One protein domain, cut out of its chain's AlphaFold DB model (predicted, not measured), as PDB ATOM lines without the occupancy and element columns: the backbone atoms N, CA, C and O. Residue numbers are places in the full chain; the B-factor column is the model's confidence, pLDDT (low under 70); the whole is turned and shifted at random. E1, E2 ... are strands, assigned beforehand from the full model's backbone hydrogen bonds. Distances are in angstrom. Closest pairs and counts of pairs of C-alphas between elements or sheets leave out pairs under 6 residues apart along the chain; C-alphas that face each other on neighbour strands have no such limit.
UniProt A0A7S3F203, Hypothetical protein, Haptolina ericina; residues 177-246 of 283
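This is residues 177 to 246 of the 283 residues of the protein "Hypothetical protein" of Haptolina ericina (UniProt A0A7S3F203). With little regular structure, two small antiparallel hairpins, E1 with E2 and E3 with E4, are joined by a long loop, residues 191 to 223, of which 212 to 219 stick out. Short antiparallel pairings add residues 196 to 197 to E2 and 244 to 245 to E4. The 70 printed residues have no named helix and four strands, E1 E2 E3 E4, holding 19 residues; the class is all strand. The whole is compact, with radius of gyration of the C-alphas 12.5 A and spans of 38 by 25 by 24 A.

E3, residues 224 to 228, and E4, residues 234 to 238, form an antiparallel hairpin at 144 degrees, with N 227 and O 235 within hydrogen-bond range at 2.8 A. E1, residues 177 to 180, and E2, residues 186 to 190, form another at 137 degrees, with N 179 and O 187 at 2.9 A. E1 and E2 are each apart from E3 and E4.

E1 measures 10.4 A from C-alpha 177 at (34.150, 38.182, -30.040), E2 13.5 A, E3 13.4 A, and E4 13.8 A to C-alpha 238 at (24.816, 42.741, -12.109).

The farthest C-alphas, of Asn 183 and Lys 215, are 39.7 A apart. The printed part has no cut. The E2 to E3 link is long. Residues 203 to 219 and 232 have pLDDT under 70.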
ATOM      1  N   PHE A 177      33.044  38.787 -29.311       88.25
ATOM      2  CA  PHE A 177      34.150  38.182 -30.040       88.25
ATOM      3  C   PHE A 177      34.521  36.812 -29.477       88.25
ATOM      4  O   PHE A 177      34.174  36.454 -28.350       88.25
ATOM      5  N   GLU A 178      35.203  36.038 -30.310       92.56
ATOM      6  CA  GLU A 178      35.710  34.713 -29.987       92.56
ATOM      7  C   GLU A 178      37.104  34.815 -29.357       92.56
ATOM      8  O   GLU A 178      37.953  35.574 -29.823       92.56
ATOM      9  N   THR A 179      37.342  34.063 -28.285       93.75
ATOM     10  CA  THR A 179      38.653  33.939 -27.640       93.75
ATOM     11  C   THR A 179      38.845  32.523 -27.091       93.75
ATOM     12  O   THR A 179      37.941  31.691 -27.173       93.75
ATOM     13  N   LEU A 180      40.033  32.222 -26.571       92.94
ATOM     14  CA  LEU A 180      40.377  30.913 -26.021       92.94
ATOM     15  C   LEU A 180      40.564  31.017 -24.509       92.94
ATOM     16  O   LEU A 180      41.189  31.958 -24.018       92.94
ATOM     17  N   ASP A 181      40.028  30.046 -23.774       92.50
ATOM     18  CA  ASP A 181      40.290  29.910 -22.343       92.50
ATOM     19  C   ASP A 181      41.669  29.269 -22.071       92.50
ATOM     20  O   ASP A 181      42.402  28.880 -22.984       92.50
ATOM     21  N   ALA A 182      42.030  29.127 -20.791       92.00
ATOM     22  CA  ALA A 182      43.293  28.504 -20.381       92.00
ATOM     23  C   ALA A 182      43.435  27.033 -20.832       92.00
ATOM     24  O   ALA A 182      44.549  26.515 -20.891       92.00
ATOM     25  N   ASN A 183      42.327  26.370 -21.171       93.88
ATOM     26  CA  ASN A 183      42.292  24.998 -21.672       93.88
ATOM     27  C   ASN A 183      42.259  24.940 -23.211       93.88
ATOM     28  O   ASN A 183      42.009  23.874 -23.769       93.88
ATOM     29  N   GLN A 184      42.486  26.070 -23.894       90.31
ATOM     30  CA  GLN A 184      42.368  26.219 -25.348       90.31
ATOM     31  C   GLN A 184      40.965  25.902 -25.891       90.31
ATOM     32  O   GLN A 184      40.809  25.538 -27.057       90.31
ATOM     33  N   GLN A 185      39.928  26.035 -25.065       91.88
ATOM     34  CA  GLN A 185      38.541  25.918 -25.493       91.88
ATOM     35  C   GLN A 185      38.021  27.271 -25.965       91.88
ATOM     36  O   GLN A 185      38.264  28.305 -25.340       91.88
ATOM     37  N   THR A 186      37.259  27.254 -27.057       90.25
ATOM     38  CA  THR A 186      36.578  28.440 -27.568       90.25
ATOM     39  C   THR A 186      35.559  28.952 -26.556       90.25
ATOM     40  O   THR A 186      34.641  28.236 -26.150       90.25
ATOM     41  N   VAL A 187      35.703  30.220 -26.185       92.06
ATOM     42  CA  VAL A 187      34.753  30.968 -25.365       92.06
ATOM     43  C   VAL A 187      34.413  32.287 -26.051       92.06
ATOM     44  O   VAL A 187      35.177  32.820 -26.854       92.06
ATOM     45  N   TRP A 188      33.240  32.826 -25.743       90.62
ATOM     46  CA  TRP A 188      32.765  34.077 -26.324       90.62
ATOM     47  C   TRP A 188      32.798  35.163 -25.264       90.62
ATOM     48  O   TRP A 188      32.247  34.976 -24.179       90.62
ATOM     49  N   MET A 189      33.439  36.288 -25.569       87.75
ATOM     50  CA  MET A 189      33.580  37.408 -24.647       87.75
ATOM     51  C   MET A 189      32.871  38.647 -25.186       87.75
ATOM     52  O   MET A 189      32.986  38.990 -26.364       87.75
ATOM     53  N   HIS A 190      32.135  39.324 -24.311       86.44
ATOM     54  CA  HIS A 190      31.532  40.612 -24.609       86.44
ATOM     55  C   HIS A 190      32.519  41.743 -24.297       86.44
ATOM     56  O   HIS A 190      32.983  41.882 -23.167       86.44
ATOM     57  N   ARG A 191      32.825  42.582 -25.289       80.50
ATOM     58  CA  ARG A 191      33.867  43.620 -25.241       80.50
ATOM     59  C   ARG A 191      33.645  44.679 -24.172       80.50
ATOM     60  O   ARG A 191      34.614  45.148 -23.586       80.50
ATOM     61  N   ILE A 192      32.396  45.073 -23.938       76.62
ATOM     62  CA  ILE A 192      32.086  46.181 -23.025       76.62
ATOM     63  C   ILE A 192      32.035  45.687 -21.578       76.62
ATOM     64  O   ILE A 192      32.630  46.292 -20.698       76.62
ATOM     65  N   THR A 193      31.357  44.566 -21.334       73.25
ATOM     66  CA  THR A 193      31.110  44.061 -19.971       73.25
ATOM     67  C   THR A 193      32.122  43.023 -19.505       73.25
ATOM     68  O   THR A 193      32.008  42.535 -18.386       73.25
ATOM     69  N   GLN A 194      33.061  42.623 -20.369       79.62
ATOM     70  CA  GLN A 194      34.020  41.539 -20.108       79.62
ATOM     71  C   GLN A 194      33.340  40.213 -19.715       79.62
ATOM     72  O   GLN A 194      33.931  39.350 -19.070       79.62
ATOM     73  N   HIS A 195      32.069  40.030 -20.091       78.56
ATOM     74  CA  HIS A 195      31.319  38.823 -19.767       78.56
ATOM     75  C   HIS A 195      31.751  37.671 -20.674       78.56
ATOM     76  O   HIS A 195      31.718  37.804 -21.897       78.56
ATOM     77  N   VAL A 196      32.079  36.527 -20.072       84.38
ATOM     78  CA  VAL A 196      32.507  35.315 -20.779       84.38
ATOM     79  C   VAL A 196      31.384  34.279 -20.783       84.38
ATOM     80  O   VAL A 196      30.811  33.951 -19.743       84.38
ATOM     81  N   SER A 197      31.080  33.742 -21.961       82.94
ATOM     82  CA  SER A 197      30.088  32.695 -22.194       82.94
ATOM     83  C   SER A 197      30.744  31.462 -22.810       82.94
ATOM     84  O   SER A 197      31.598  31.576 -23.687       82.94
ATOM     85  N   LYS A 198      30.291  30.275 -22.390       85.31
ATOM     86  CA  LYS A 198      30.602  28.984 -23.037       85.31
ATOM     87  C   LYS A 198      29.608  28.611 -24.139       85.31
ATOM     88  O   LYS A 198      29.706  27.540 -24.722       85.31
ATOM     89  N   LEU A 199      28.612  29.456 -24.380       82.50
ATOM     90  CA  LEU A 199      27.615  29.280 -25.430       82.50
ATOM     91  C   LEU A 199      27.785  30.395 -26.460       82.50
ATOM     92  O   LEU A 199      27.874  31.566 -26.074       82.50
ATOM     93  N   ARG A 200      27.803  30.029 -27.749       84.31
ATOM     94  CA  ARG A 200      27.917  30.986 -28.855       84.31
ATOM     95  C   ARG A 200      26.706  31.924 -28.850       84.31
ATOM     96  O   ARG A 200      25.582  31.446 -29.019       84.31
ATOM     97  N   PRO A 201      26.901  33.241 -28.683       80.69
ATOM     98  CA  PRO A 201      25.822  34.204 -28.816       80.69
ATOM     99  C   PRO A 201      25.353  34.228 -30.270       80.69
ATOM    100  O   PRO A 201      26.169  34.259 -31.193       80.69
ATOM    101  N   THR A 202      24.040  34.236 -30.477       80.56
ATOM    102  CA  THR A 202      23.437  34.377 -31.808       80.56
ATOM    103  C   THR A 202      22.584  35.639 -31.855       80.56
ATOM    104  O   THR A 202      22.284  36.232 -30.817       80.56
ATOM    105  N   LYS A 203      22.198  36.072 -33.059       66.69
ATOM    106  CA  LYS A 203      21.312  37.232 -33.241       66.69
ATOM    107  C   LYS A 203      19.932  37.020 -32.601       66.69
ATOM    108  O   LYS A 203      19.356  37.979 -32.098       66.69
ATOM    109  N   ASP A 204      19.447  35.777 -32.592       61.97
ATOM    110  CA  ASP A 204      18.114  35.408 -32.090       61.97
ATOM    111  C   ASP A 204      18.123  35.040 -30.602       61.97
ATOM    112  O   ASP A 204      17.138  35.238 -29.894       61.97
ATOM    113  N   THR A 205      19.255  34.549 -30.099       61.12
ATOM    114  CA  THR A 205      19.505  34.355 -28.669       61.12
ATOM    115  C   THR A 205      20.697  35.206 -28.254       61.12
ATOM    116  O   THR A 205      21.783  34.665 -27.993       61.12
ATOM    117  N   PRO A 206      20.536  36.540 -28.209       55.97
ATOM    118  CA  PRO A 206      21.572  37.371 -27.650       55.97
ATOM    119  C   PRO A 206      21.663  36.993 -26.169       55.97
ATOM    120  O   PRO A 206      20.725  37.197 -25.400       55.97
ATOM    121  N   ILE A 207      22.788  36.400 -25.765       63.28
ATOM    122  CA  ILE A 207      23.137  36.198 -24.353       63.28
ATOM    123  C   ILE A 207      23.539  37.581 -23.830       63.28
ATOM    124  O   ILE A 207      24.695  37.842 -23.547       63.28
ATOM    125  N   ALA A 208      22.627  38.544 -23.897       55.84
ATOM    126  CA  ALA A 208      22.963  39.948 -23.814       55.84
ATOM    127  C   ALA A 208      23.204  40.363 -22.363       55.84
ATOM    128  O   ALA A 208      22.321  40.190 -21.531       55.84
ATOM    129  N   PRO A 209      24.290  41.087 -22.067       53.78
ATOM    130  CA  PRO A 209      24.159  42.256 -21.227       53.78
ATOM    131  C   PRO A 209      23.437  43.314 -22.057       53.78
ATOM    132  O   PRO A 209      24.015  43.977 -22.917       53.78
ATOM    133  N   VAL A 210      22.125  43.399 -21.864       50.22
ATOM    134  CA  VAL A 210      21.263  44.365 -22.538       50.22
ATOM    135  C   VAL A 210      21.596  45.762 -22.005       50.22
ATOM    136  O   VAL A 210      20.925  46.280 -21.125       50.22
ATOM    137  N   HIS A 211      22.657  46.385 -22.513       46.06
ATOM    138  CA  HIS A 211      22.994  47.760 -22.128       46.06
ATOM    139  C   HIS A 211      22.114  48.803 -22.834       46.06
ATOM    140  O   HIS A 211      22.099  49.961 -22.433       46.06
ATOM    141  N   MET A 212      21.379  48.403 -23.878       42.94
ATOM    142  CA  MET A 212      20.555  49.285 -24.709       42.94
ATOM    143  C   MET A 212      19.291  48.562 -25.213       42.94
ATOM    144  O   MET A 212      19.039  48.518 -26.418       42.94
ATOM    145  N   ALA A 213      18.474  47.968 -24.331       43.16
ATOM    146  CA  ALA A 213      17.098  47.662 -24.733       43.16
ATOM    147  C   ALA A 213      16.319  48.968 -24.782       43.16
ATOM    148  O   ALA A 213      15.858  49.496 -23.771       43.16
ATOM    149  N   LEU A 214      16.122  49.453 -26.001       42.88
ATOM    150  CA  LEU A 214      14.954  50.249 -26.310       42.88
ATOM    151  C   LEU A 214      13.696  49.486 -25.852       42.88
ATOM    152  O   LEU A 214      13.236  48.546 -26.491       42.88
ATOM    153  N   LYS A 215      13.123  49.971 -24.750       42.62
ATOM    154  CA  LYS A 215      11.682  50.171 -24.551       42.62
ATOM    155  C   LYS A 215      10.722  48.980 -24.441       42.62
ATOM    156  O   LYS A 215       9.533  49.244 -24.301       42.62
ATOM    157  N   ALA A 216      11.143  47.718 -24.409       44.69
ATOM    158  CA  ALA A 216      10.163  46.644 -24.197       44.69
ATOM    159  C   ALA A 216      10.726  45.401 -23.498       44.69
ATOM    160  O   ALA A 216      10.959  44.400 -24.161       44.69
ATOM    161  N   GLN A 217      10.909  45.446 -22.172       46.00
ATOM    162  CA  GLN A 217      10.743  44.285 -21.276       46.00
ATOM    163  C   GLN A 217      10.966  44.695 -19.810       46.00
ATOM    164  O   GLN A 217      12.087  44.701 -19.324       46.00
ATOM    165  N   VAL A 218       9.864  45.027 -19.128       55.28
ATOM    166  CA  VAL A 218       9.628  44.917 -17.673       55.28
ATOM    167  C   VAL A 218      10.866  45.170 -16.786       55.28
ATOM    168  O   VAL A 218      11.622  44.251 -16.468       55.28
ATOM    169  N   ASP A 219      11.023  46.434 -16.399       65.06
ATOM    170  CA  ASP A 219      11.991  47.061 -15.486       65.06
ATOM    171  C   ASP A 219      12.824  46.115 -14.598       65.06
ATOM    172  O   ASP A 219      12.488  45.817 -13.448       65.06
ATOM    173  N   LEU A 220      13.968  45.669 -15.128       70.69
ATOM    174  CA  LEU A 220      15.080  45.199 -14.300       70.69
ATOM    175  C   LEU A 220      15.712  46.410 -13.584       70.69
ATOM    176  O   LEU A 220      15.769  47.494 -14.172       70.69
ATOM    177  N   PRO A 221      16.200  46.262 -12.337       78.50
ATOM    178  CA  PRO A 221      16.905  47.346 -11.668       78.50
ATOM    179  C   PRO A 221      18.146  47.772 -12.475       78.50
ATOM    180  O   PRO A 221      18.732  46.939 -13.174       78.50
ATOM    181  N   PRO A 222      18.587  49.040 -12.367       76.25
ATOM    182  CA  PRO A 222      19.789  49.510 -13.046       76.25
ATOM    183  C   PRO A 222      20.979  48.592 -12.763       76.25
ATOM    184  O   PRO A 222      21.174  48.161 -11.629       76.25
ATOM    185  N   GLY A 223      21.747  48.275 -13.803       74.88
ATOM    186  CA  GLY A 223      22.902  47.389 -13.687       74.88
ATOM    187  C   GLY A 223      22.577  45.898 -13.782       74.88
ATOM    188  O   GLY A 223      23.501  45.111 -13.943       74.88
ATOM    189  N   TRP A 224      21.309  45.472 -13.743       81.06
ATOM    190  CA  TRP A 224      20.940  44.061 -13.891       81.06
ATOM    191  C   TRP A 224      20.581  43.695 -15.333       81.06
ATOM    192  O   TRP A 224      19.841  44.409 -16.005       81.06
ATOM    193  N   PHE A 225      21.044  42.531 -15.789       77.12
ATOM    194  CA  PHE A 225      20.679  41.960 -17.087       77.12
ATOM    195  C   PHE A 225      20.372  40.463 -16.995       77.12
ATOM    196  O   PHE A 225      20.825  39.765 -16.085       77.12
ATOM    197  N   GLU A 226      19.588  39.977 -17.953       82.38
ATOM    198  CA  GLU A 226      19.237  38.566 -18.101       82.38
ATOM    199  C   GLU A 226      20.314  37.816 -18.903       82.38
ATOM    200  O   GLU A 226      20.705  38.235 -19.986       82.38
ATOM    201  N   THR A 227      20.783  36.679 -18.396       80.88
ATOM    202  CA  THR A 227      21.712  35.771 -19.081       80.88
ATOM    203  C   THR A 227      21.267  34.315 -18.907       80.88
ATOM    204  O   THR A 227      20.279  34.025 -18.229       80.88
ATOM    205  N   ARG A 228      21.956  33.370 -19.552       77.38
ATOM    206  CA  ARG A 228      21.673  31.935 -19.435       77.38
ATOM    207  C   ARG A 228      22.875  31.175 -18.899       77.38
ATOM    208  O   ARG A 228      24.008  31.399 -19.311       77.38
ATOM    209  N   ASP A 229      22.599  30.264 -17.976       77.31
ATOM    210  CA  ASP A 229      23.579  29.322 -17.444       77.31
ATOM    211  C   ASP A 229      23.888  28.215 -18.473       77.31
ATOM    212  O   ASP A 229      23.157  28.031 -19.447       77.31
ATOM    213  N   VAL A 230      24.929  27.413 -18.233       70.06
ATOM    214  CA  VAL A 230      25.351  26.286 -19.089       70.06
ATOM    215  C   VAL A 230      24.246  25.252 -19.323       70.06
ATOM    216  O   VAL A 230      24.254  24.552 -20.328       70.06
ATOM    217  N   LYS A 231      23.266  25.172 -18.416       76.00
ATOM    218  CA  LYS A 231      22.075  24.312 -18.541       76.00
ATOM    219  C   LYS A 231      20.923  24.976 -19.311       76.00
ATOM    220  O   LYS A 231      19.812  24.459 -19.300       76.00
ATOM    221  N   GLY A 232      21.144  26.155 -19.891       69.75
ATOM    222  CA  GLY A 232      20.131  26.946 -20.589       69.75
ATOM    223  C   GLY A 232      19.108  27.636 -19.679       69.75
ATOM    224  O   GLY A 232      18.145  28.203 -20.187       69.75
ATOM    225  N   LYS A 233      19.289  27.603 -18.350       79.19
ATOM    226  CA  LYS A 233      18.387  28.261 -17.391       79.19
ATOM    227  C   LYS A 233      18.654  29.762 -17.332       79.19
ATOM    228  O   LYS A 233      19.814  30.168 -17.296       79.19
ATOM    229  N   THR A 234      17.591  30.559 -17.264       80.56
ATOM    230  CA  THR A 234      17.686  32.008 -17.067       80.56
ATOM    231  C   THR A 234      18.284  32.336 -15.698       80.56
ATOM    232  O   THR A 234      17.892  31.770 -14.679       80.56
ATOM    233  N   VAL A 235      19.247  33.250 -15.693       86.31
ATOM    234  CA  VAL A 235      19.919  33.807 -14.516       86.31
ATOM    235  C   VAL A 235      20.091  35.311 -14.721       86.31
ATOM    236  O   VAL A 235      20.192  35.775 -15.851       86.31
ATOM    237  N   TRP A 236      20.147  36.085 -13.644       87.12
ATOM    238  CA  TRP A 236      20.330  37.537 -13.701       87.12
ATOM    239  C   TRP A 236      21.686  37.907 -13.126       87.12
ATOM    240  O   TRP A 236      22.105  37.316 -12.132       87.12
ATOM    241  N   ARG A 237      22.386  38.856 -13.747       83.25
ATOM    242  CA  ARG A 237      23.710  39.309 -13.299       83.25
ATOM    243  C   ARG A 237      23.774  40.823 -13.217       83.25
ATOM    244  O   ARG A 237      23.161  41.499 -14.041       83.25
ATOM    245  N   HIS A 238      24.519  41.323 -12.239       83.94
ATOM    246  CA  HIS A 238      24.816  42.741 -12.109       83.94
ATOM    247  C   HIS A 238      26.110  43.083 -12.865       83.94
ATOM    248  O   HIS A 238      27.091  42.342 -12.781       83.94
ATOM    249  N   ILE A 239      26.105  44.184 -13.619       75.69
ATOM    250  CA  ILE A 239      27.205  44.608 -14.502       75.69
ATOM    251  C   ILE A 239      28.467  44.921 -13.695       75.69
ATOM    252  O   ILE A 239      29.549  44.483 -14.075       75.69
ATOM    253  N   ASP A 240      28.318  45.613 -12.562       74.50
ATOM    254  CA  ASP A 240      29.462  46.172 -11.833       74.50
ATOM    255  C   ASP A 240      29.916  45.317 -10.642       74.50
ATOM    256  O   ASP A 240      31.085  45.344 -10.268       74.50
ATOM    257  N   SER A 241      29.010  44.556 -10.018       73.94
ATOM    258  CA  SER A 241      29.278  43.909  -8.719       73.94
ATOM    259  C   SER A 241      29.581  42.416  -8.811       73.94
ATOM    260  O   SER A 241      29.752  41.764  -7.786       73.94
ATOM    261  N   THR A 242      29.649  41.841 -10.019       71.44
ATOM    262  CA  THR A 242      29.759  40.382 -10.263       71.44
ATOM    263  C   THR A 242      28.663  39.530  -9.602       71.44
ATOM    264  O   THR A 242      28.686  38.301  -9.691       71.44
ATOM    265  N   GLU A 243      27.673  40.168  -8.971       81.19
ATOM    266  CA  GLU A 243      26.548  39.507  -8.332       81.19
ATOM    267  C   GLU A 243      25.720  38.748  -9.366       81.19
ATOM    268  O   GLU A 243      25.509  39.201 -10.497       81.19
ATOM    269  N   TYR A 244      25.227  37.579  -8.962       85.88
ATOM    270  CA  TYR A 244      24.313  36.792  -9.771       85.88
ATOM    271  C   TYR A 244      23.146  36.285  -8.927       85.88
ATOM    272  O   TYR A 244      23.304  35.906  -7.769       85.88
ATOM    273  N   SER A 245      21.966  36.244  -9.536       83.94
ATOM    274  CA  SER A 245      20.738  35.752  -8.926       83.94
ATOM    275  C   SER A 245      20.063  34.728  -9.835       83.94
ATOM    276  O   SER A 245      20.042  34.863 -11.059       83.94
ATOM    277  N   ARG A 246      19.486  33.688  -9.228       86.62
ATOM    278  CA  ARG A 246      18.596  32.726  -9.908       86.62
ATOM    279  C   ARG A 246      17.128  33.141  -9.846       86.62
ATOM    280  O   ARG A 246      16.277  32.444 -10.387       86.62
TER     281      ARG A 246